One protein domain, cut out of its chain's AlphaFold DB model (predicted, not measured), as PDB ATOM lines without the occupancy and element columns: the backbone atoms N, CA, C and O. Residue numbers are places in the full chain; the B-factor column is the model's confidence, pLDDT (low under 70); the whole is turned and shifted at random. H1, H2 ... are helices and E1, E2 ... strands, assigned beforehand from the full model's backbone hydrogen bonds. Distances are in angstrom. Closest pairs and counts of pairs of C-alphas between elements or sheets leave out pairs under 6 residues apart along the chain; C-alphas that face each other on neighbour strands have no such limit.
ATOM      1  N   LEU A  38      50.201  35.842 -10.174       94.25
ATOM      2  CA  LEU A  38      49.881  36.058  -8.771       94.25
ATOM      3  C   LEU A  38      49.001  34.908  -8.272       94.25
ATOM      4  O   LEU A  38      47.928  34.678  -8.836       94.25
ATOM      5  N   PRO A  39      49.389  34.197  -7.201       92.69
ATOM      6  CA  PRO A  39      48.553  33.152  -6.630       92.69
ATOM      7  C   PRO A  39      47.291  33.754  -6.000       92.69
ATOM      8  O   PRO A  39      47.362  34.826  -5.390       92.69
ATOM      9  N   THR A  40      46.164  33.028  -6.033       92.75
ATOM     10  CA  THR A  40      44.876  33.456  -5.441       92.75
ATOM     11  C   THR A  40      45.045  34.045  -4.036       92.75
ATOM     12  O   THR A  40      44.495  35.093  -3.708       92.75
ATOM     13  N   ARG A  41      45.883  33.434  -3.189       94.06
ATOM     14  CA  ARG A  41      46.152  33.944  -1.835       94.06
ATOM     15  C   ARG A  41      46.731  35.356  -1.806       94.06
ATOM     16  O   ARG A  41      46.339  36.151  -0.956       94.06
ATOM     17  N   GLN A  42      47.667  35.646  -2.701       95.44
ATOM     18  CA  GLN A  42      48.279  36.964  -2.805       95.44
ATOM     19  C   GLN A  42      47.324  37.965  -3.459       95.44
ATOM     20  O   GLN A  42      47.242  39.103  -3.010       95.44
ATOM     21  N   ALA A  43      46.545  37.535  -4.454       95.75
ATOM     22  CA  ALA A  43      45.532  38.376  -5.082       95.75
ATOM     23  C   ALA A  43      44.481  38.853  -4.060       95.75
ATOM     24  O   ALA A  43      44.221  40.048  -3.938       95.75
ATOM     25  N   PHE A  44      43.939  37.938  -3.252       95.31
ATOM     26  CA  PHE A  44      42.952  38.269  -2.221       95.31
ATOM     27  C   PHE A  44      43.538  39.058  -1.042       95.31
ATOM     28  O   PHE A  44      42.841  39.894  -0.467       95.31
ATOM     29  N   SER A  45      44.804  38.839  -0.673       96.19
ATOM     30  CA  SER A  45      45.452  39.638   0.375       96.19
ATOM     31  C   SER A  45      45.735  41.071  -0.086       96.19
ATOM     32  O   SER A  45      45.554  42.010   0.686       96.19
ATOM     33  N   LEU A  46      46.129  41.269  -1.344       97.00
ATOM     34  CA  LEU A  46      46.291  42.596  -1.939       97.00
ATOM     35  C   LEU A  46      44.939  43.293  -2.151       97.00
ATOM     36  O   LEU A  46      44.818  44.479  -1.854       97.00
ATOM     37  N   PHE A  47      43.908  42.559  -2.578       96.94
ATOM     38  CA  PHE A  47      42.539  43.074  -2.657       96.94
ATOM     39  C   PHE A  47      42.038  43.551  -1.290       96.94
ATOM     40  O   PHE A  47      41.589  44.687  -1.161       96.94
ATOM     41  N   GLY A  48      42.180  42.722  -0.251       96.12
ATOM     42  CA  GLY A  48      41.810  43.088   1.116       96.12
ATOM     43  C   GLY A  48      42.610  44.279   1.656       96.12
ATOM     44  O   GLY A  48      42.053  45.115   2.359       96.12
ATOM     45  N   LEU A  49      43.890  44.399   1.299       97.00
ATOM     46  CA  LEU A  49      44.709  45.564   1.636       97.00
ATOM     47  C   LEU A  49      44.158  46.836   0.985       97.00
ATOM     48  O   LEU A  49      43.945  47.826   1.678       97.00
ATOM     49  N   LEU A  50      43.897  46.816  -0.325       96.81
ATOM     50  CA  LEU A  50      43.411  47.994  -1.049       96.81
ATOM     51  C   LEU A  50      42.002  48.393  -0.619       96.81
ATOM     52  O   LEU A  50      41.745  49.578  -0.422       96.81
ATOM     53  N   LEU A  51      41.119  47.422  -0.383       95.38
ATOM     54  CA  LEU A  51      39.798  47.677   0.189       95.38
ATOM     55  C   LEU A  51      39.928  48.303   1.590       95.38
ATOM     56  O   LEU A  51      39.242  49.273   1.892       95.38
ATOM     57  N   GLY A  52      40.858  47.804   2.410       93.94
ATOM     58  CA  GLY A  52      41.151  48.325   3.746       93.94
ATOM     59  C   GLY A  52      41.828  49.701   3.779       93.94
ATOM     60  O   GLY A  52      41.772  50.342   4.819       93.94
ATOM     61  N   ILE A  53      42.435  50.161   2.678       95.38
ATOM     62  CA  ILE A  53      43.058  51.495   2.568       95.38
ATOM     63  C   ILE A  53      42.109  52.500   1.918       95.38
ATOM     64  O   ILE A  53      41.906  53.597   2.436       95.38
ATOM     65  N   LEU A  54      41.573  52.162   0.746       95.62
ATOM     66  CA  LEU A  54      40.867  53.119  -0.106       95.62
ATOM     67  C   LEU A  54      39.474  53.430   0.432       95.62
ATOM     68  O   LEU A  54      39.061  54.587   0.417       95.62
ATOM     69  N   VAL A  55      38.767  52.423   0.952       93.75
ATOM     70  CA  VAL A  55      37.409  52.610   1.475       93.75
ATOM     71  C   VAL A  55      37.419  53.494   2.728       93.75
ATOM     72  O   VAL A  55      36.706  54.501   2.730       93.75
ATOM     73  N   PRO A  56      38.237  53.229   3.770       91.88
ATOM     74  CA  PRO A  56      38.282  54.120   4.925       91.88
ATOM     75  C   PRO A  56      38.853  55.495   4.575       91.88
ATOM     76  O   PRO A  56      38.325  56.496   5.055       91.88
ATOM     77  N   ALA A  57      39.857  55.580   3.690       93.50
ATOM     78  CA  ALA A  57      40.373  56.867   3.222       93.50
ATOM     79  C   ALA A  57      39.290  57.725   2.548       93.50
ATOM     80  O   ALA A  57      39.210  58.918   2.829       93.50
ATOM     81  N   ALA A  58      38.425  57.131   1.720       93.81
ATOM     82  CA  ALA A  58      37.301  57.830   1.100       93.81
ATOM     83  C   ALA A  58      36.294  58.342   2.141       93.81
ATOM     84  O   ALA A  58      35.845  59.488   2.060       93.81
ATOM     85  N   ILE A  59      35.979  57.532   3.158       89.62
ATOM     86  CA  ILE A  59      35.106  57.946   4.266       89.62
ATOM     87  C   ILE A  59      35.727  59.123   5.027       89.62
ATOM     88  O   ILE A  59      35.058  60.131   5.248       89.62
ATOM     89  N   PHE A  60      37.011  59.034   5.385       88.62
ATOM     90  CA  PHE A  60      37.710  60.115   6.077       88.62
ATOM     91  C   PHE A  60      37.757  61.385   5.232       88.62
ATOM     92  O   PHE A  60      37.418  62.454   5.734       88.62
ATOM     93  N   LEU A  61      38.092  61.279   3.944       89.50
ATOM     94  CA  LEU A  61      38.113  62.419   3.032       89.50
ATOM     95  C   LEU A  61      36.743  63.105   2.960       89.50
ATOM     96  O   LEU A  61      36.671  64.331   3.029       89.50
ATOM     97  N   LYS A  62      35.652  62.331   2.912       87.19
ATOM     98  CA  LYS A  62      34.287  62.866   2.965       87.19
ATOM     99  C   LYS A  62      34.002  63.596   4.278       87.19
ATOM    100  O   LYS A  62      33.443  64.690   4.252       87.19
ATOM    101  N   ILE A  63      34.404  63.025   5.415       82.38
ATOM    102  CA  ILE A  63      34.229  63.638   6.743       82.38
ATOM    103  C   ILE A  63      34.989  64.973   6.827       82.38
ATOM    104  O   ILE A  63      34.414  65.987   7.237       82.38
ATOM    105  N   PHE A  64      36.251  65.002   6.387       81.62
ATOM    106  CA  PHE A  64      37.069  66.219   6.363       81.62
ATOM    107  C   PHE A  64      36.537  67.269   5.377       81.62
ATOM    108  O   PHE A  64      36.577  68.460   5.688       81.62
ATOM    109  N   GLY A  65      36.006  66.838   4.228       78.38
ATOM    110  CA  GLY A  65      35.468  67.715   3.187       78.38
ATOM    111  C   GLY A  65      34.121  68.363   3.526       78.38
ATOM    112  O   GLY A  65      33.932  69.538   3.224       78.38
ATOM    113  N   TYR A  66      33.192  67.639   4.169       69.56
ATOM    114  CA  TYR A  66      31.804  68.107   4.344       69.56
ATOM    115  C   TYR A  66      31.474  68.789   5.679       69.56
ATOM    116  O   TYR A  66      30.480  69.508   5.735       69.56
ATOM    117  N   GLY A  67      32.238  68.600   6.761       56.94
ATOM    118  CA  GLY A  67      31.770  69.124   8.058       56.94
ATOM    119  C   GLY A  67      32.790  69.316   9.170       56.94
ATOM    120  O   GLY A  67      32.499  70.024  10.130       56.94
ATOM    121  N   PHE A  68      33.994  68.754   9.068       54.69
ATOM    122  CA  PHE A  68      34.916  68.742  10.211       54.69
ATOM    123  C   PHE A  68      35.814  69.989  10.337       54.69
ATOM    124  O   PHE A  68      36.362  70.248  11.406       54.69
ATOM    125  N   SER A  69      35.937  70.804   9.279       53.69
ATOM    126  CA  SER A  69      36.868  71.952   9.234       53.69
ATOM    127  C   SER A  69      36.476  73.169  10.090       53.69
ATOM    128  O   SER A  69      37.291  74.074  10.241       53.69
ATOM    129  N   ARG A  70      35.261  73.240  10.658       55.00
ATOM    130  CA  ARG A  70      34.802  74.445  11.391       55.00
ATOM    131  C   ARG A  70      34.790  74.344  12.919       55.00
ATOM    132  O   ARG A  70      34.652  75.383  13.559       55.00
ATOM    133  N   HIS A  71      34.927  73.160  13.523       54.31
ATOM    134  CA  HIS A  71      34.625  73.002  14.960       54.31
ATOM    135  C   HIS A  71      35.617  72.210  15.821       54.31
ATOM    136  O   HIS A  71      35.402  72.122  17.025       54.31
ATOM    137  N   ILE A  72      36.721  71.680  15.284       53.84
ATOM    138  CA  ILE A  72      37.682  70.919  16.103       53.84
ATOM    139  C   ILE A  72      39.081  71.505  15.937       53.84
ATOM    140  O   ILE A  72      39.763  71.263  14.946       53.84
ATOM    141  N   GLY A  73      39.516  72.266  16.942       55.19
ATOM    142  CA  GLY A  73      40.828  72.923  17.024       55.19
ATOM    143  C   GLY A  73      42.030  71.980  17.172       55.19
ATOM    144  O   GLY A  73      43.035  72.383  17.740       55.19
ATOM    145  N   ASN A  74      41.943  70.731  16.697       65.81
ATOM    146  CA  ASN A  74      43.021  69.740  16.777       65.81
ATOM    147  C   ASN A  74      43.094  68.842  15.526       65.81
ATOM    148  O   ASN A  74      43.206  67.615  15.594       65.81
ATOM    149  N   THR A  75      43.064  69.482  14.355       75.06
ATOM    150  CA  THR A  75      43.261  68.877  13.028       75.06
ATOM    151  C   THR A  75      44.411  67.852  12.945       75.06
ATOM    152  O   THR A  75      44.177  66.787  12.368       75.06
ATOM    153  N   PRO A  76      45.615  68.064  13.534       82.50
ATOM    154  CA  PRO A  76      46.705  67.088  13.413       82.50
ATOM    155  C   PRO A  76      46.459  65.786  14.187       82.50
ATOM    156  O   PRO A  76      46.799  64.712  13.695       82.50
ATOM    157  N   VAL A  77      45.836  65.850  15.370       84.50
ATOM    158  CA  VAL A  77      45.537  64.655  16.182       84.50
ATOM    159  C   VAL A  77      44.523  63.768  15.465       84.50
ATOM    160  O   VAL A  77      44.707  62.557  15.369       84.50
ATOM    161  N   MET A  78      43.480  64.375  14.897       81.69
ATOM    162  CA  MET A  78      42.451  63.651  14.147       81.69
ATOM    163  C   MET A  78      43.001  63.034  12.863       81.69
ATOM    164  O   MET A  78      42.674  61.891  12.550       81.69
ATOM    165  N   PHE A  79      43.880  63.743  12.153       85.12
ATOM    166  CA  PHE A  79      44.587  63.182  11.006       85.12
ATOM    167  C   PHE A  79      45.427  61.959  11.404       85.12
ATOM    168  O   PHE A  79      45.340  60.920  10.753       85.12
ATOM    169  N   LEU A  80      46.176  62.043  12.508       88.56
ATOM    170  CA  LEU A  80      47.000  60.937  13.003       88.56
ATOM    171  C   LEU A  80      46.155  59.718  13.401       88.56
ATOM    172  O   LEU A  80      46.516  58.591  13.060       88.56
ATOM    173  N   ILE A  81      45.000  59.932  14.043       86.94
ATOM    174  CA  ILE A  81      44.033  58.865  14.341       86.94
ATOM    175  C   ILE A  81      43.516  58.226  13.045       86.94
ATOM    176  O   ILE A  81      43.516  57.003  12.932       86.94
ATOM    177  N   CYS A  82      43.143  59.025  12.038       88.75
ATOM    178  CA  CYS A  82      42.671  58.510  10.748       88.75
ATOM    179  C   CYS A  82      43.742  57.669  10.040       88.75
ATOM    180  O   CYS A  82      43.440  56.595   9.523       88.75
ATOM    181  N   VAL A  83      45.002  58.114  10.049       90.94
ATOM    182  CA  VAL A  83      46.130  57.356   9.484       90.94
ATOM    183  C   VAL A  83      46.344  56.045  10.240       90.94
ATOM    184  O   VAL A  83      46.498  54.996   9.608       90.94
ATOM    185  N   ALA A  84      46.312  56.071  11.574       91.12
ATOM    186  CA  ALA A  84      46.452  54.871  12.397       91.12
ATOM    187  C   ALA A  84      45.324  53.862  12.124       91.12
ATOM    188  O   ALA A  84      45.591  52.681  11.894       91.12
ATOM    189  N   MET A  85      44.076  54.334  12.058       90.38
ATOM    190  CA  MET A  85      42.911  53.520  11.704       90.38
ATOM    191  C   MET A  85      43.036  52.924  10.304       90.38
ATOM    192  O   MET A  85      42.833  51.726  10.131       90.38
ATOM    193  N   ASN A  86      43.406  53.735   9.309       93.19
ATOM    194  CA  ASN A  86      43.549  53.265   7.935       93.19
ATOM    195  C   ASN A  86      44.644  52.195   7.823       93.19
ATOM    196  O   ASN A  86      44.476  51.180   7.153       93.19
ATOM    197  N   THR A  87      45.745  52.380   8.553       93.75
ATOM    198  CA  THR A  87      46.840  51.406   8.623       93.75
ATOM    199  C   THR A  87      46.385  50.102   9.283       93.75
ATOM    200  O   THR A  87      46.681  49.019   8.776       93.75
ATOM    201  N   ALA A  88      45.623  50.176  10.379       92.50
ATOM    202  CA  ALA A  88      45.066  48.997  11.039       92.50
ATOM    203  C   ALA A  88      44.107  48.229  10.112       92.50
ATOM    204  O   ALA A  88      44.241  47.011   9.963       92.50
ATOM    205  N   CYS A  89      43.204  48.939   9.428       93.12
ATOM    206  CA  CYS A  89      42.307  48.368   8.423       93.12
ATOM    207  C   CYS A  89      43.077  47.716   7.268       93.12
ATOM    208  O   CYS A  89      42.726  46.613   6.855       93.12
ATOM    209  N   ALA A  90      44.154  48.339   6.787       94.94
ATOM    210  CA  ALA A  90      45.002  47.806   5.723       94.94
ATOM    211  C   ALA A  90      45.700  46.500   6.124       94.94
ATOM    212  O   ALA A  90      45.632  45.501   5.406       94.94
ATOM    213  N   ILE A  91      46.355  46.490   7.292       95.00
ATOM    214  CA  ILE A  91      47.072  45.318   7.810       95.00
ATOM    215  C   ILE A  91      46.092  44.171   8.045       95.00
ATOM    216  O   ILE A  91      46.344  43.034   7.634       95.00
ATOM    217  N   PHE A  92      44.963  44.460   8.693       93.81
ATOM    218  CA  PHE A  92      43.972  43.438   8.986       93.81
ATOM    219  C   PHE A  92      43.282  42.941   7.715       93.81
ATOM    220  O   PHE A  92      43.130  41.733   7.528       93.81
ATOM    221  N   GLY A  93      42.959  43.852   6.797       93.25
ATOM    222  CA  GLY A  93      42.410  43.542   5.484       93.25
ATOM    223  C   GLY A  93      43.319  42.613   4.685       93.25
ATOM    224  O   GLY A  93      42.841  41.615   4.141       93.25
ATOM    225  N   HIS A  94      44.631  42.867   4.705       96.00
ATOM    226  CA  HIS A  94      45.640  42.017   4.076       96.00
ATOM    227  C   HIS A  94      45.678  40.604   4.672       96.00
ATOM    228  O   HIS A  94      45.628  39.601   3.950       96.00
ATOM    229  N   ARG A  95      45.748  40.513   6.007       94.88
ATOM    230  CA  ARG A  95      45.817  39.234   6.730       94.88
ATOM    231  C   ARG A  95      44.554  38.404   6.521       94.88
ATOM    232  O   ARG A  95      44.659  37.221   6.200       94.88
ATOM    233  N   MET A  96      43.385  39.027   6.652       91.88
ATOM    234  CA  MET A  96      42.098  38.368   6.444       91.88
ATOM    235  C   MET A  96      41.904  37.939   4.994       91.88
ATOM    236  O   MET A  96      41.506  36.803   4.761       91.88
ATOM    237  N   GLY A  97      42.254  38.779   4.014       88.75
ATOM    238  CA  GLY A  97      42.173  38.415   2.597       88.75
ATOM    239  C   GLY A  97      42.970  37.145   2.280       88.75
ATOM    240  O   GLY A  97      42.446  36.218   1.666       88.75
ATOM    241  N   GLY A  98      44.198  37.040   2.797       90.69
ATOM    242  CA  GLY A  98      45.035  35.847   2.615       90.69
ATOM    243  C   GLY A  98      44.627  34.620   3.447       90.69
ATOM    244  O   GLY A  98      45.090  33.515   3.158       90.69
ATOM    245  N   LEU A  99      43.817  34.787   4.499       90.56
ATOM    246  CA  LEU A  99      43.220  33.678   5.257       90.56
ATOM    247  C   LEU A  99      41.992  33.130   4.525       90.56
ATOM    248  O   LEU A  99      41.889  31.923   4.306       90.56
ATOM    249  N   LEU A 100      41.102  34.026   4.103       87.38
ATOM    250  CA  LEU A 100      39.837  33.696   3.447       87.38
ATOM    251  C   LEU A 100      40.044  33.119   2.038       87.38
ATOM    252  O   LEU A 100      39.255  32.289   1.589       87.38
ATOM    253  N   SER A 101      41.147  33.470   1.371       87.81
ATOM    254  CA  SER A 101      41.506  32.925   0.056       87.81
ATOM    255  C   SER A 101      41.664  31.404   0.037       87.81
ATOM    256  O   SER A 101      41.510  30.788  -1.015       87.81
ATOM    257  N   LYS A 102      42.006  30.786   1.180       85.12
ATOM    258  CA  LYS A 102      42.125  29.325   1.282       85.12
ATOM    259  C   LYS A 102      40.783  28.655   1.004       85.12
ATOM    260  O   LYS A 102      40.739  27.722   0.214       85.12
ATOM    261  N   GLY A 103      39.705  29.190   1.584       81.62
ATOM    262  CA  GLY A 103      38.353  28.712   1.309       81.62
ATOM    263  C   GLY A 103      37.971  28.954  -0.149       81.62
ATOM    264  O   GLY A 103      37.470  28.059  -0.818       81.62
ATOM    265  N   ILE A 104      38.276  30.135  -0.690       82.44
ATOM    266  CA  ILE A 104      37.889  30.481  -2.067       82.44
ATOM    267  C   ILE A 104      38.509  29.538  -3.097       82.44
ATOM    268  O   ILE A 104      37.794  29.118  -3.997       82.44
ATOM    269  N   ASN A 105      39.775  29.144  -2.950       79.94
ATOM    270  CA  ASN A 105      40.425  28.252  -3.916       79.94
ATOM    271  C   ASN A 105      39.721  26.880  -4.028       79.94
ATOM    272  O   ASN A 105      39.638  26.290  -5.105       79.94
ATOM    273  N   GLU A 106      39.153  26.384  -2.925       80.31
ATOM    274  CA  GLU A 106      38.365  25.146  -2.920       80.31
ATOM    275  C   GLU A 106      36.993  25.342  -3.591       80.31
ATOM    276  O   GLU A 106      36.533  24.483  -4.347       80.31
ATOM    277  N   TYR A 107      36.359  26.500  -3.376       81.44
ATOM    278  CA  TYR A 107      35.018  26.807  -3.888       81.44
ATOM    279  C   TYR A 107      34.983  27.421  -5.295       81.44
ATOM    280  O   TYR A 107      33.945  27.362  -5.953       81.44
ATOM    281  N   GLU A 108      36.093  27.948  -5.812       76.69
ATOM    282  CA  GLU A 108      36.197  28.506  -7.171       76.69
ATOM    283  C   GLU A 108      35.914  27.434  -8.240       76.69
ATOM    284  O   GLU A 108      35.419  27.712  -9.337       76.69
ATOM    285  N   ARG A 109      36.128  26.163  -7.881       75.12
ATOM    286  CA  ARG A 109      35.840  25.005  -8.732       75.12
ATOM    287  C   ARG A 109      34.405  24.511  -8.643       75.12
ATOM    288  O   ARG A 109      33.981  23.759  -9.521       75.12
ATOM    289  N   ALA A 110      33.666  24.943  -7.626       83.31
ATOM    290  CA  ALA A 110      32.273  24.584  -7.432       83.31
ATOM    291  C   ALA A 110      31.343  25.363  -8.386       83.31
ATOM    292  O   ALA A 110      31.763  26.170  -9.231       83.31
ATOM    293  N   SER A 111      30.040  25.104  -8.256       89.81
ATOM    294  CA  SER A 111      29.014  25.824  -9.006       89.81
ATOM    295  C   SER A 111      29.051  27.326  -8.704       89.81
ATOM    296  O   SER A 111      29.352  27.749  -7.585       89.81
ATOM    297  N   TRP A 112      28.718  28.135  -9.713       91.19
ATOM    298  CA  TRP A 112      28.689  29.600  -9.623       91.19
ATOM    299  C   TRP A 112      27.880  30.103  -8.423       91.19
ATOM    300  O   TRP A 112      28.351  30.954  -7.677       91.19
ATOM    301  N   THR A 113      26.711  29.512  -8.176       91.94
ATOM    302  CA  THR A 113      25.841  29.877  -7.051       91.94
ATOM    303  C   THR A 113      26.522  29.680  -5.698       91.94
ATOM    304  O   THR A 113      26.460  30.561  -4.845       91.94
ATOM    305  N   LYS A 114      27.209  28.543  -5.502       91.38
ATOM    306  CA  LYS A 114      27.920  28.253  -4.247       91.38
ATOM    307  C   LYS A 114      29.075  29.225  -4.039       91.38
ATOM    308  O   LYS A 114      29.244  29.732  -2.937       91.38
ATOM    309  N   MET A 115      29.824  29.517  -5.101       92.56
ATOM    310  CA  MET A 115      30.925  30.476  -5.055       92.56
ATOM    311  C   MET A 115      30.436  31.879  -4.678       92.56
ATOM    312  O   MET A 115      31.013  32.496  -3.786       92.56
ATOM    313  N   LEU A 116      29.360  32.366  -5.304       92.56
ATOM    314  CA  LEU A 116      28.792  33.683  -5.007       92.56
ATOM    315  C   LEU A 116      28.298  33.771  -3.561       92.56
ATOM    316  O   LEU A 116      28.685  34.690  -2.840       92.56
ATOM    317  N   LEU A 117      27.527  32.781  -3.102       93.44
ATOM    318  CA  LEU A 117      27.038  32.743  -1.724       93.44
ATOM    319  C   LEU A 117      28.195  32.714  -0.715       93.44
ATOM    320  O   LEU A 117      28.192  33.453   0.267       93.44
ATOM    321  N   TYR A 118      29.218  31.901  -0.981       92.19
ATOM    322  CA  TYR A 118      30.387  31.810  -0.115       92.19
ATOM    323  C   TYR A 118      31.204  33.108  -0.116       92.19
ATOM    324  O   TYR A 118      31.641  33.562   0.939       92.19
ATOM    325  N   SER A 119      31.349  33.761  -1.273       93.25
ATOM    326  CA  SER A 119      32.016  35.063  -1.372       93.25
ATOM    327  C   SER A 119      31.266  36.170  -0.622       93.25
ATOM    328  O   SER A 119      31.913  37.021  -0.017       93.25
ATOM    329  N   MET A 120      29.927  36.124  -0.569       94.44
ATOM    330  CA  MET A 120      29.133  37.028   0.271       94.44
ATOM    331  C   MET A 120      29.402  36.785   1.757       94.44
ATOM    332  O   MET A 120      29.655  37.742   2.478       94.44
ATOM    333  N   LEU A 121      29.413  35.526   2.210       93.81
ATOM    334  CA  LEU A 121      29.726  35.185   3.606       93.81
ATOM    335  C   LEU A 121      31.137  35.637   3.999       93.81
ATOM    336  O   LEU A 121      31.329  36.223   5.062       93.81
ATOM    337  N   ILE A 122      32.115  35.410   3.120       92.56
ATOM    338  CA  ILE A 122      33.482  35.903   3.289       92.56
ATOM    339  C   ILE A 122      33.499  37.426   3.388       92.56
ATOM    340  O   ILE A 122      34.140  37.959   4.292       92.56
ATOM    341  N   GLY A 123      32.790  38.114   2.490       93.44
ATOM    342  CA  GLY A 123      32.651  39.565   2.510       93.44
ATOM    343  C   GLY A 123      32.067  40.055   3.831       93.44
ATOM    344  O   GLY A 123      32.640  40.943   4.452       93.44
ATOM    345  N   THR A 124      31.003  39.425   4.328       94.81
ATOM    346  CA  THR A 124      30.404  39.749   5.629       94.81
ATOM    347  C   THR A 124      31.398  39.569   6.773       94.81
ATOM    348  O   THR A 124      31.575  40.487   7.572       94.81
ATOM    349  N   CYS A 125      32.096  38.432   6.844       94.12
ATOM    350  CA  CYS A 125      33.099  38.181   7.882       94.12
ATOM    351  C   CYS A 125      34.255  39.189   7.818       94.12
ATOM    352  O   CYS A 125      34.691  39.706   8.847       94.12
ATOM    353  N   TRP A 126      34.744  39.485   6.612       94.12
ATOM    354  CA  TRP A 126      35.807  40.461   6.397       94.12
ATOM    355  C   TRP A 126      35.357  41.870   6.791       94.12
ATOM    356  O   TRP A 126      36.066  42.546   7.535       94.12
ATOM    357  N   GLY A 127      34.176  42.299   6.338       93.56
ATOM    358  CA  GLY A 127      33.619  43.628   6.591       93.56
ATOM    359  C   GLY A 127      33.317  43.847   8.067       93.56
ATOM    360  O   GLY A 127      33.694  44.873   8.622       93.56
ATOM    361  N   ALA A 128      32.734  42.853   8.741       94.19
ATOM    362  CA  ALA A 128      32.482  42.926  10.175       94.19
ATOM    363  C   ALA A 128      33.789  43.068  10.969       94.19
ATOM    364  O   ALA A 128      33.896  43.940  11.828       94.19
ATOM    365  N   ALA A 129      34.802  42.254  10.659       92.56
ATOM    366  CA  ALA A 129      36.054  42.256  11.406       92.56
ATOM    367  C   ALA A 129      36.910  43.509  11.136       92.56
ATOM    368  O   ALA A 129      37.400  44.135  12.075       92.56
ATOM    369  N   THR A 130      37.060  43.916   9.871       90.38
ATOM    370  CA  THR A 130      37.796  45.146   9.514       90.38
ATOM    371  C   THR A 130      37.072  46.403   9.980       90.38
ATOM    372  O   THR A 130      37.708  47.294  10.538       90.38
ATOM    373  N   GLY A 131      35.747  46.453   9.828       89.69
ATOM    374  CA  GLY A 131      34.913  47.547  10.312       89.69
ATOM    375  C   GLY A 131      34.963  47.690  11.831       89.69
ATOM    376  O   GLY A 131      35.118  48.804  12.328       89.69
ATOM    377  N   ALA A 132      34.920  46.577  12.571       91.25
ATOM    378  CA  ALA A 132      35.083  46.592  14.021       91.25
ATOM    379  C   ALA A 132      36.456  47.137  14.433       91.25
ATOM    380  O   ALA A 132      36.531  47.991  15.310       91.25
ATOM    381  N   ILE A 133      37.537  46.705  13.774       90.62
ATOM    382  CA  ILE A 133      38.900  47.168  14.077       90.62
ATOM    383  C   ILE A 133      39.082  48.649  13.770       90.62
ATOM    384  O   ILE A 133      39.631  49.371  14.600       90.62
ATOM    385  N   GLY A 134      38.586  49.117  12.623       84.25
ATOM    386  CA  GLY A 134      38.577  50.544  12.314       84.25
ATOM    387  C   GLY A 134      37.788  51.322  13.368       84.25
ATOM    388  O   GLY A 134      38.279  52.294  13.927       84.25
ATOM    389  N   GLY A 135      36.592  50.849  13.707       82.88
ATOM    390  CA  GLY A 135      35.697  51.506  14.651       82.88
ATOM    391  C   GLY A 135      36.137  51.483  16.120       82.88
ATOM    392  O   GLY A 135      35.751  52.371  16.881       82.88
ATOM    393  N   LEU A 136      36.964  50.516  16.537       85.75
ATOM    394  CA  LEU A 136      37.484  50.420  17.909       85.75
ATOM    395  C   LEU A 136      38.258  51.674  18.340       85.75
ATOM    396  O   LEU A 136      38.261  51.999  19.527       85.75
ATOM    397  N   ALA A 137      38.839  52.412  17.391       72.06
ATOM    398  CA  ALA A 137      39.525  53.673  17.656       72.06
ATOM    399  C   ALA A 137      38.614  54.760  18.269       72.06
ATOM    400  O   ALA A 137      39.115  55.681  18.909       72.06
ATOM    401  N   PHE A 138      37.287  54.635  18.144       69.62
ATOM    402  CA  PHE A 138      36.297  55.541  18.737       69.62
ATOM    403  C   PHE A 138      35.589  54.914  19.957       69.62
ATOM    404  O   PHE A 138      34.360  54.827  19.999       69.62
ATOM    405  N   PHE A 139      36.359  54.459  20.953       63.41
ATOM    406  CA  PHE A 139      35.858  54.019  22.271       63.41
ATOM    407  C   PHE A 139      34.804  52.891  22.237       63.41
ATOM    408  O   PHE A 139      33.811  52.924  22.964       63.41
ATOM    409  N   GLY A 140      35.000  51.874  21.392       68.06
ATOM    410  CA  GLY A 140      34.181  50.650  21.386       68.06
ATOM    411  C   GLY A 140      32.801  50.779  20.730       68.06
ATOM    412  O   GLY A 140      32.430  49.909  19.947       68.06
ATOM    413  N   ILE A 141      32.075  51.884  20.945       74.25
ATOM    414  CA  ILE A 141      30.806  52.170  20.245       74.25
ATOM    415  C   ILE A 141      31.051  52.251  18.735       74.25
ATOM    416  O   ILE A 141      30.281  51.702  17.943       74.25
ATOM    417  N   GLY A 142      32.171  52.857  18.331       80.56
ATOM    418  CA  GLY A 142      32.556  52.939  16.927       80.56
ATOM    419  C   GLY A 142      32.734  51.578  16.255       80.56
ATOM    420  O   GLY A 142      32.519  51.493  15.051       80.56
ATOM    421  N   ALA A 143      33.057  50.503  16.989       86.88
ATOM    422  CA  ALA A 143      33.259  49.173  16.409       86.88
ATOM    423  C   ALA A 143      31.969  48.609  15.799       86.88
ATOM    424  O   ALA A 143      31.993  48.042  14.707       86.88
ATOM    425  N   ILE A 144      30.833  48.817  16.472       87.88
ATOM    426  CA  ILE A 144      29.520  48.381  15.985       87.88
ATOM    427  C   ILE A 144      29.167  49.154  14.711       87.88
ATOM    428  O   ILE A 144      28.882  48.546  13.682       87.88
ATOM    429  N   PHE A 145      29.257  50.487  14.748       85.75
ATOM    430  CA  PHE A 145      28.989  51.329  13.577       85.75
ATOM    431  C   PHE A 145      29.928  51.016  12.409       85.75
ATOM    432  O   PHE A 145      29.474  50.863  11.278       85.75
ATOM    433  N   GLY A 146      31.221  50.851  12.684       86.38
ATOM    434  CA  GLY A 146      32.221  50.489  11.689       86.38
ATOM    435  C   GLY A 146      31.896  49.162  11.007       86.38
ATOM    436  O   GLY A 146      31.932  49.086   9.781       86.38
ATOM    437  N   ALA A 147      31.500  48.139  11.773       90.69
ATOM    438  CA  ALA A 147      31.049  46.864  11.221       90.69
ATOM    439  C   ALA A 147      29.782  47.025  10.359       90.69
ATOM    440  O   ALA A 147      29.755  46.545   9.226       90.69
ATOM    441  N   PHE A 148      28.764  47.745  10.844       91.62
ATOM    442  CA  PHE A 148      27.530  47.993  10.086       91.62
ATOM    443  C   PHE A 148      27.777  48.724   8.762       91.62
ATOM    444  O   PHE A 148      27.137  48.401   7.765       91.62
ATOM    445  N   CYS A 149      28.711  49.674   8.723       89.44
ATOM    446  CA  CYS A 149      29.060  50.390   7.496       89.44
ATOM    447  C   CYS A 149      29.918  49.545   6.540       89.44
ATOM    448  O   CYS A 149      29.743  49.624   5.324       89.44
ATOM    449  N   ALA A 150      30.843  48.738   7.064       92.44
ATOM    450  CA  ALA A 150      31.783  47.970   6.249       92.44
ATOM    451  C   ALA A 150      31.168  46.698   5.641       92.44
ATOM    452  O   ALA A 150      31.563  46.295   4.545       92.44
ATOM    453  N   VAL A 151      30.198  46.067   6.315       95.44
ATOM    454  CA  VAL A 151      29.569  44.821   5.843       95.44
ATOM    455  C   VAL A 151      28.905  44.975   4.466       95.44
ATOM    456  O   VAL A 151      29.265  44.198   3.582       95.44
ATOM    457  N   PRO A 152      28.019  45.960   4.207       95.38
ATOM    458  CA  PRO A 152      27.393  46.116   2.892       95.38
ATOM    459  C   PRO A 152      28.413  46.328   1.772       95.38
ATOM    460  O   PRO A 152      28.294  45.739   0.698       95.38
ATOM    461  N   VAL A 153      29.458  47.118   2.043       94.56
ATOM    462  CA  VAL A 153      30.540  47.371   1.086       94.56
ATOM    463  C   VAL A 153      31.259  46.067   0.738       94.56
ATOM    464  O   VAL A 153      31.430  45.743  -0.437       94.56
ATOM    465  N   ALA A 154      31.633  45.281   1.745       95.44
ATOM    466  CA  ALA A 154      32.334  44.020   1.545       95.44
ATOM    467  C   ALA A 154      31.449  42.941   0.892       95.44
ATOM    468  O   ALA A 154      31.928  42.193   0.040       95.44
ATOM    469  N   MET A 155      30.155  42.892   1.225       95.50
ATOM    470  CA  MET A 155      29.182  41.982   0.607       95.50
ATOM    471  C   MET A 155      29.034  42.195  -0.900       95.50
ATOM    472  O   MET A 155      28.692  41.249  -1.602       95.50
ATOM    473  N   ILE A 156      29.293  43.404  -1.404       95.56
ATOM    474  CA  ILE A 156      29.279  43.707  -2.840       95.56
ATOM    475  C   ILE A 156      30.670  43.488  -3.444       95.56
ATOM    476  O   ILE A 156      30.811  42.852  -4.491       95.56
ATOM    477  N   ALA A 157      31.713  43.976  -2.767       95.88
ATOM    478  CA  ALA A 157      33.080  43.954  -3.270       95.88
ATOM    479  C   ALA A 157      33.603  42.525  -3.494       95.88
ATOM    480  O   ALA A 157      34.214  42.246  -4.526       95.88
ATOM    481  N   PHE A 158      33.352  41.609  -2.552       94.88
ATOM    482  CA  PHE A 158      33.892  40.250  -2.605       94.88
ATOM    483  C   PHE A 158      33.283  39.388  -3.717       94.88
ATOM    484  O   PHE A 158      34.062  38.775  -4.448       94.88
ATOM    485  N   PRO A 159      31.953  39.327  -3.915       94.75
ATOM    486  CA  PRO A 159      31.379  38.600  -5.045       94.75
ATOM    487  C   PRO A 159      31.790  39.169  -6.396       94.75
ATOM    488  O   PRO A 159      32.068  38.397  -7.317       94.75
ATOM    489  N   LEU A 160      31.882  40.498  -6.510       96.06
ATOM    490  CA  LEU A 160      32.326  41.156  -7.736       96.06
ATOM    491  C   LEU A 160      33.776  40.776  -8.060       96.06
ATOM    492  O   LEU A 160      34.055  40.270  -9.146       96.06
ATOM    493  N   PHE A 161      34.679  40.930  -7.087       95.81
ATOM    494  CA  PHE A 161      36.083  40.553  -7.233       95.81
ATOM    495  C   PHE A 161      36.249  39.058  -7.516       95.81
ATOM    496  O   PHE A 161      36.948  38.693  -8.452       95.81
ATOM    497  N   THR A 162      35.568  38.187  -6.766       94.50
ATOM    498  CA  THR A 162      35.678  36.725  -6.913       94.50
ATOM    499  C   THR A 162      35.188  36.257  -8.284       94.50
ATOM    500  O   THR A 162      35.805  35.390  -8.897       94.50
ATOM    501  N   SER A 163      34.105  36.844  -8.797       94.56
ATOM    502  CA  SER A 163      33.572  36.497 -10.119       94.56
ATOM    503  C   SER A 163      34.529  36.902 -11.233       94.56
ATOM    504  O   SER A 163      34.832  36.089 -12.103       94.56
ATOM    505  N   LEU A 164      35.040  38.135 -11.189       94.94
ATOM    506  CA  LEU A 164      35.994  38.624 -12.182       94.94
ATOM    507  C   LEU A 164      37.336  37.884 -12.084       94.94
ATOM    508  O   LEU A 164      37.907  37.517 -13.109       94.94
ATOM    509  N   HIS A 165      37.799  37.597 -10.864       94.38
ATOM    510  CA  HIS A 165      38.980  36.776 -10.619       94.38
ATOM    511  C   HIS A 165      38.822  35.408 -11.272       94.38
ATOM    512  O   HIS A 165      39.672  35.032 -12.064       94.38
ATOM    513  N   ARG A 166      37.707  34.704 -11.047       91.62
ATOM    514  CA  ARG A 166      37.459  33.389 -11.656       91.62
ATOM    515  C   ARG A 166      37.465  33.414 -13.185       91.62
ATOM    516  O   ARG A 166      37.851  32.427 -13.804       91.62
ATOM    517  N   LEU A 167      37.003  34.500 -13.806       92.62
ATOM    518  CA  LEU A 167      36.995  34.626 -15.269       92.62
ATOM    519  C   LEU A 167      38.406  34.791 -15.847       92.62
ATOM    520  O   LEU A 167      38.684  34.277 -16.931       92.62
ATOM    521  N   LEU A 168      39.287  35.478 -15.120       92.50
ATOM    522  CA  LEU A 168      40.637  35.833 -15.566       92.50
ATOM    523  C   LEU A 168      41.724  34.892 -15.039       92.50
ATOM    524  O   LEU A 168      42.801  34.813 -15.623       92.50
ATOM    525  N   ALA A 169      41.459  34.193 -13.941       90.62
ATOM    526  CA  ALA A 169      42.395  33.270 -13.335       90.62
ATOM    527  C   ALA A 169      42.508  31.987 -14.164       90.62
ATOM    528  O   ALA A 169      41.528  31.489 -14.727       90.62
ATOM    529  N   ARG A 170      43.724  31.449 -14.219       88.75
ATOM    530  CA  ARG A 170      44.079  30.190 -14.878       88.75
ATOM    531  C   ARG A 170      44.933  29.375 -13.925       88.75
ATOM    532  O   ARG A 170      45.913  29.882 -13.381       88.75
ATOM    533  N   GLY A 171      44.512  28.146 -13.637       82.25
ATOM    534  CA  GLY A 171      45.229  27.272 -12.702       82.25
ATOM    535  C   GLY A 171      45.356  27.823 -11.270       82.25
ATOM    536  O   GLY A 171      46.306  27.494 -10.565       82.25
ATOM    537  N   GLY A 172      44.431  28.689 -10.829       84.38
ATOM    538  CA  GLY A 172      44.494  29.340  -9.508       84.38
ATOM    539  C   GLY A 172      45.513  30.486  -9.413       84.38
ATOM    540  O   GLY A 172      45.941  30.858  -8.316       84.38
ATOM    541  N   MET A 173      45.927  31.031 -10.557       91.69
ATOM    542  CA  MET A 173      46.782  32.211 -10.649       91.69
ATOM    543  C   MET A 173      46.166  33.246 -11.588       91.69
ATOM    544  O   MET A 173      45.447  32.897 -12.521       91.69
ATOM    545  N   ILE A 174      46.452  34.521 -11.349       93.75
ATOM    546  CA  ILE A 174      46.037  35.637 -12.205       93.75
ATOM    547  C   ILE A 174      47.266  36.443 -12.619       93.75
ATOM    548  O   ILE A 174      48.115  36.748 -11.786       93.75
ATOM    549  N   ASP A 175      47.375  36.814 -13.894       95.44
ATOM    550  CA  ASP A 175      48.452  37.705 -14.337       95.44
ATOM    551  C   ASP A 175      48.268  39.100 -13.713       95.44
ATOM    552  O   ASP A 175      47.173  39.677 -13.745       95.44
ATOM    553  N   ALA A 176      49.346  39.667 -13.165       94.12
ATOM    554  CA  ALA A 176      49.359  40.999 -12.574       94.12
ATOM    555  C   ALA A 176      48.765  42.088 -13.489       94.12
ATOM    556  O   ALA A 176      48.118  43.016 -12.997       94.12
ATOM    557  N   ARG A 177      48.933  41.964 -14.813       95.25
ATOM    558  CA  ARG A 177      48.385  42.898 -15.814       95.25
ATOM    559  C   ARG A 177      46.862  42.994 -15.766       95.25
ATOM    560  O   ARG A 177      46.318  44.075 -15.965       95.25
ATOM    561  N   HIS A 178      46.184  41.883 -15.488       95.06
ATOM    562  CA  HIS A 178      44.726  41.831 -15.351       95.06
ATOM    563  C   HIS A 178      44.284  42.101 -13.911       95.06
ATOM    564  O   HIS A 178      43.239  42.704 -13.676       95.06
ATOM    565  N   PHE A 179      45.099  41.684 -12.943       96.44
ATOM    566  CA  PHE A 179      44.826  41.854 -11.522       96.44
ATOM    567  C   PHE A 179      44.729  43.326 -11.100       96.44
ATOM    568  O   PHE A 179      43.763  43.707 -10.438       96.44
ATOM    569  N   TRP A 180      45.707  44.161 -11.470       96.88
ATOM    570  CA  TRP A 180      45.760  45.547 -10.994       96.88
ATOM    571  C   TRP A 180      44.558  46.387 -11.444       96.88
ATOM    572  O   TRP A 180      43.911  46.969 -10.570       96.88
ATOM    573  N   PRO A 181      44.189  46.431 -12.743       97.12
ATOM    574  CA  PRO A 181      43.002  47.161 -13.187       97.12
ATOM    575  C   PRO A 181      41.723  46.671 -12.512       97.12
ATOM    576  O   PRO A 181      40.848  47.468 -12.195       97.12
ATOM    577  N   LEU A 182      41.627  45.367 -12.252       96.31
ATOM    578  CA  LEU A 182      40.466  44.760 -11.619       96.31
ATOM    579  C   LEU A 182      40.335  45.181 -10.152       96.31
ATOM    580  O   LEU A 182      39.267  45.631  -9.738       96.31
ATOM    581  N   VAL A 183      41.408  45.084  -9.363       96.50
ATOM    582  CA  VAL A 183      41.357  45.481  -7.949       96.50
ATOM    583  C   VAL A 183      41.160  46.980  -7.801       96.50
ATOM    584  O   VAL A 183      40.298  47.401  -7.025       96.50
ATOM    585  N   PHE A 184      41.920  47.790  -8.542       96.69
ATOM    586  CA  PHE A 184      41.745  49.239  -8.514       96.69
ATOM    587  C   PHE A 184      40.362  49.635  -9.016       96.69
ATOM    588  O   PHE A 184      39.718  50.453  -8.377       96.69
ATOM    589  N   GLY A 185      39.856  49.014 -10.081       96.44
ATOM    590  CA  GLY A 185      38.518  49.279 -10.602       96.44
ATOM    591  C   GLY A 185      37.435  49.051  -9.551       96.44
ATOM    592  O   GLY A 185      36.647  49.954  -9.280       96.44
ATOM    593  N   VAL A 186      37.433  47.889  -8.890       96.06
ATOM    594  CA  VAL A 186      36.448  47.576  -7.839       96.06
ATOM    595  C   VAL A 186      36.582  48.530  -6.648       96.06
ATOM    596  O   VAL A 186      35.597  49.128  -6.217       96.06
ATOM    597  N   THR A 187      37.794  48.700  -6.117       96.19
ATOM    598  CA  THR A 187      38.018  49.498  -4.899       96.19
ATOM    599  C   THR A 187      37.820  51.000  -5.123       96.19
ATOM    600  O   THR A 187      37.203  51.652  -4.283       96.19
ATOM    601  N   MET A 188      38.255  51.544  -6.263       96.00
ATOM    602  CA  MET A 188      38.042  52.950  -6.621       96.00
ATOM    603  C   MET A 188      36.576  53.238  -6.929       96.00
ATOM    604  O   MET A 188      36.083  54.270  -6.500       96.00
ATOM    605  N   THR A 189      35.851  52.333  -7.596       96.75
ATOM    606  CA  THR A 189      34.405  52.518  -7.833       96.75
ATOM    607  C   THR A 189      33.649  52.638  -6.510       96.75
ATOM    608  O   THR A 189      32.833  53.539  -6.335       96.75
ATOM    609  N   ILE A 190      33.966  51.775  -5.542       95.31
ATOM    610  CA  ILE A 190      33.392  51.845  -4.194       95.31
ATOM    611  C   ILE A 190      33.784  53.156  -3.499       95.31
ATOM    612  O   ILE A 190      32.931  53.816  -2.909       95.31
ATOM    613  N   ALA A 191      35.059  53.546  -3.567       95.12
ATOM    614  CA  ALA A 191      35.542  54.789  -2.970       95.12
ATOM    615  C   ALA A 191      34.846  56.027  -3.568       95.12
ATOM    616  O   ALA A 191      34.400  56.896  -2.822       95.12
ATOM    617  N   MET A 192      34.687  56.081  -4.892       95.44
ATOM    618  CA  MET A 192      33.984  57.153  -5.606       95.44
ATOM    619  C   MET A 192      32.505  57.209  -5.222       95.44
ATOM    620  O   MET A 192      32.001  58.280  -4.888       95.44
ATOM    621  N   PHE A 193      31.839  56.054  -5.140       94.88
ATOM    622  CA  PHE A 193      30.455  55.973  -4.676       94.88
ATOM    623  C   PHE A 193      30.292  56.513  -3.246       94.88
ATOM    624  O   PHE A 193      29.352  57.252  -2.956       94.88
ATOM    625  N   ILE A 194      31.237  56.204  -2.350       91.44
ATOM    626  CA  ILE A 194      31.258  56.763  -0.991       91.44
ATOM    627  C   ILE A 194      31.420  58.281  -1.035       91.44
ATOM    628  O   ILE A 194      30.696  58.981  -0.324       91.44
ATOM    629  N   LEU A 195      32.330  58.795  -1.864       91.38
ATOM    630  CA  LEU A 195      32.554  60.232  -2.038       91.38
ATOM    631  C   LEU A 195      31.362  60.951  -2.691       91.38
ATOM    632  O   LEU A 195      31.194  62.143  -2.455       91.38
ATOM    633  N   GLY A 196      30.493  60.228  -3.404       91.06
ATOM    634  CA  GLY A 196      29.337  60.784  -4.111       91.06
ATOM    635  C   GLY A 196      29.700  61.401  -5.463       91.06
ATOM    636  O   GLY A 196      29.078  62.388  -5.854       91.06
TER     637      GLY A 196
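What this domain is: This is residues 38 to 196 of the 197 residues of an uncharacterized protein of Acidobacteria bacterium 13_1_20CM_3_53_8 (UniProt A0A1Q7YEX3). Five long helices form an elongated up-and-down bundle, each running against the one before it; round it, each helix packs on two others, H5 closing the ring against H1. H1 and H4 lie nearest the middle, and residues 69 to 74, between H1 and H2, stick out at one end. The 159 printed residues hold H1, H2, H3, H4, E1 and H5 in that order, mostly helix. The whole is compact, with a radius of gyration of the C-alphas of 16.2 A and spans of 55 by 30 by 24 A.

How they stand to each other: H1, residues 40 to 66, touches H2, residues 75 to 107, at a shallow tilt of 29 degrees, a helical hairpin; the closest C-alphas, Ser 45 and Gly 97, are 4.1 A apart. H2 and H3, residues 112 to 136, form another hairpin, closest at C-alphas 85 and 134, 5.3 A. H3 and H4, residues 141 to 168, form a third, closest at C-alphas 135 and 143, 3.8 A. E1, residues 173 to 175, pairs with no named strand; residues 38 to 39 pair antiparallel with 173 to 174. H5, residues 176 to 195, touches H1 the same way at 26 degrees, a shallow tilt, closest at C-alphas 55 and 191, 5.3 A. In H3 every O i to N i+4 pair is within hydrogen-bond range; H1 has 22 of 23, H2 26 of 29, H4 20 of 24 and H5 15 of 16.

Where its parts are: H1, 38.3 A long, begins at C-alpha 40 (44.876, 33.456, -5.441). H2 measures 46.1 A, H3 35.6 A and H4 40.6 A. H5, 27.6 A, ends at C-alpha 195 (32.554, 60.232, -2.038).

The domain as a whole: The C-alphas farthest apart, Gly 73 and Ser 111, are 55.1 A apart. The printed part has no cut and no long link. Residues 66 to 74 and 138 to 140 are under pLDDT 70.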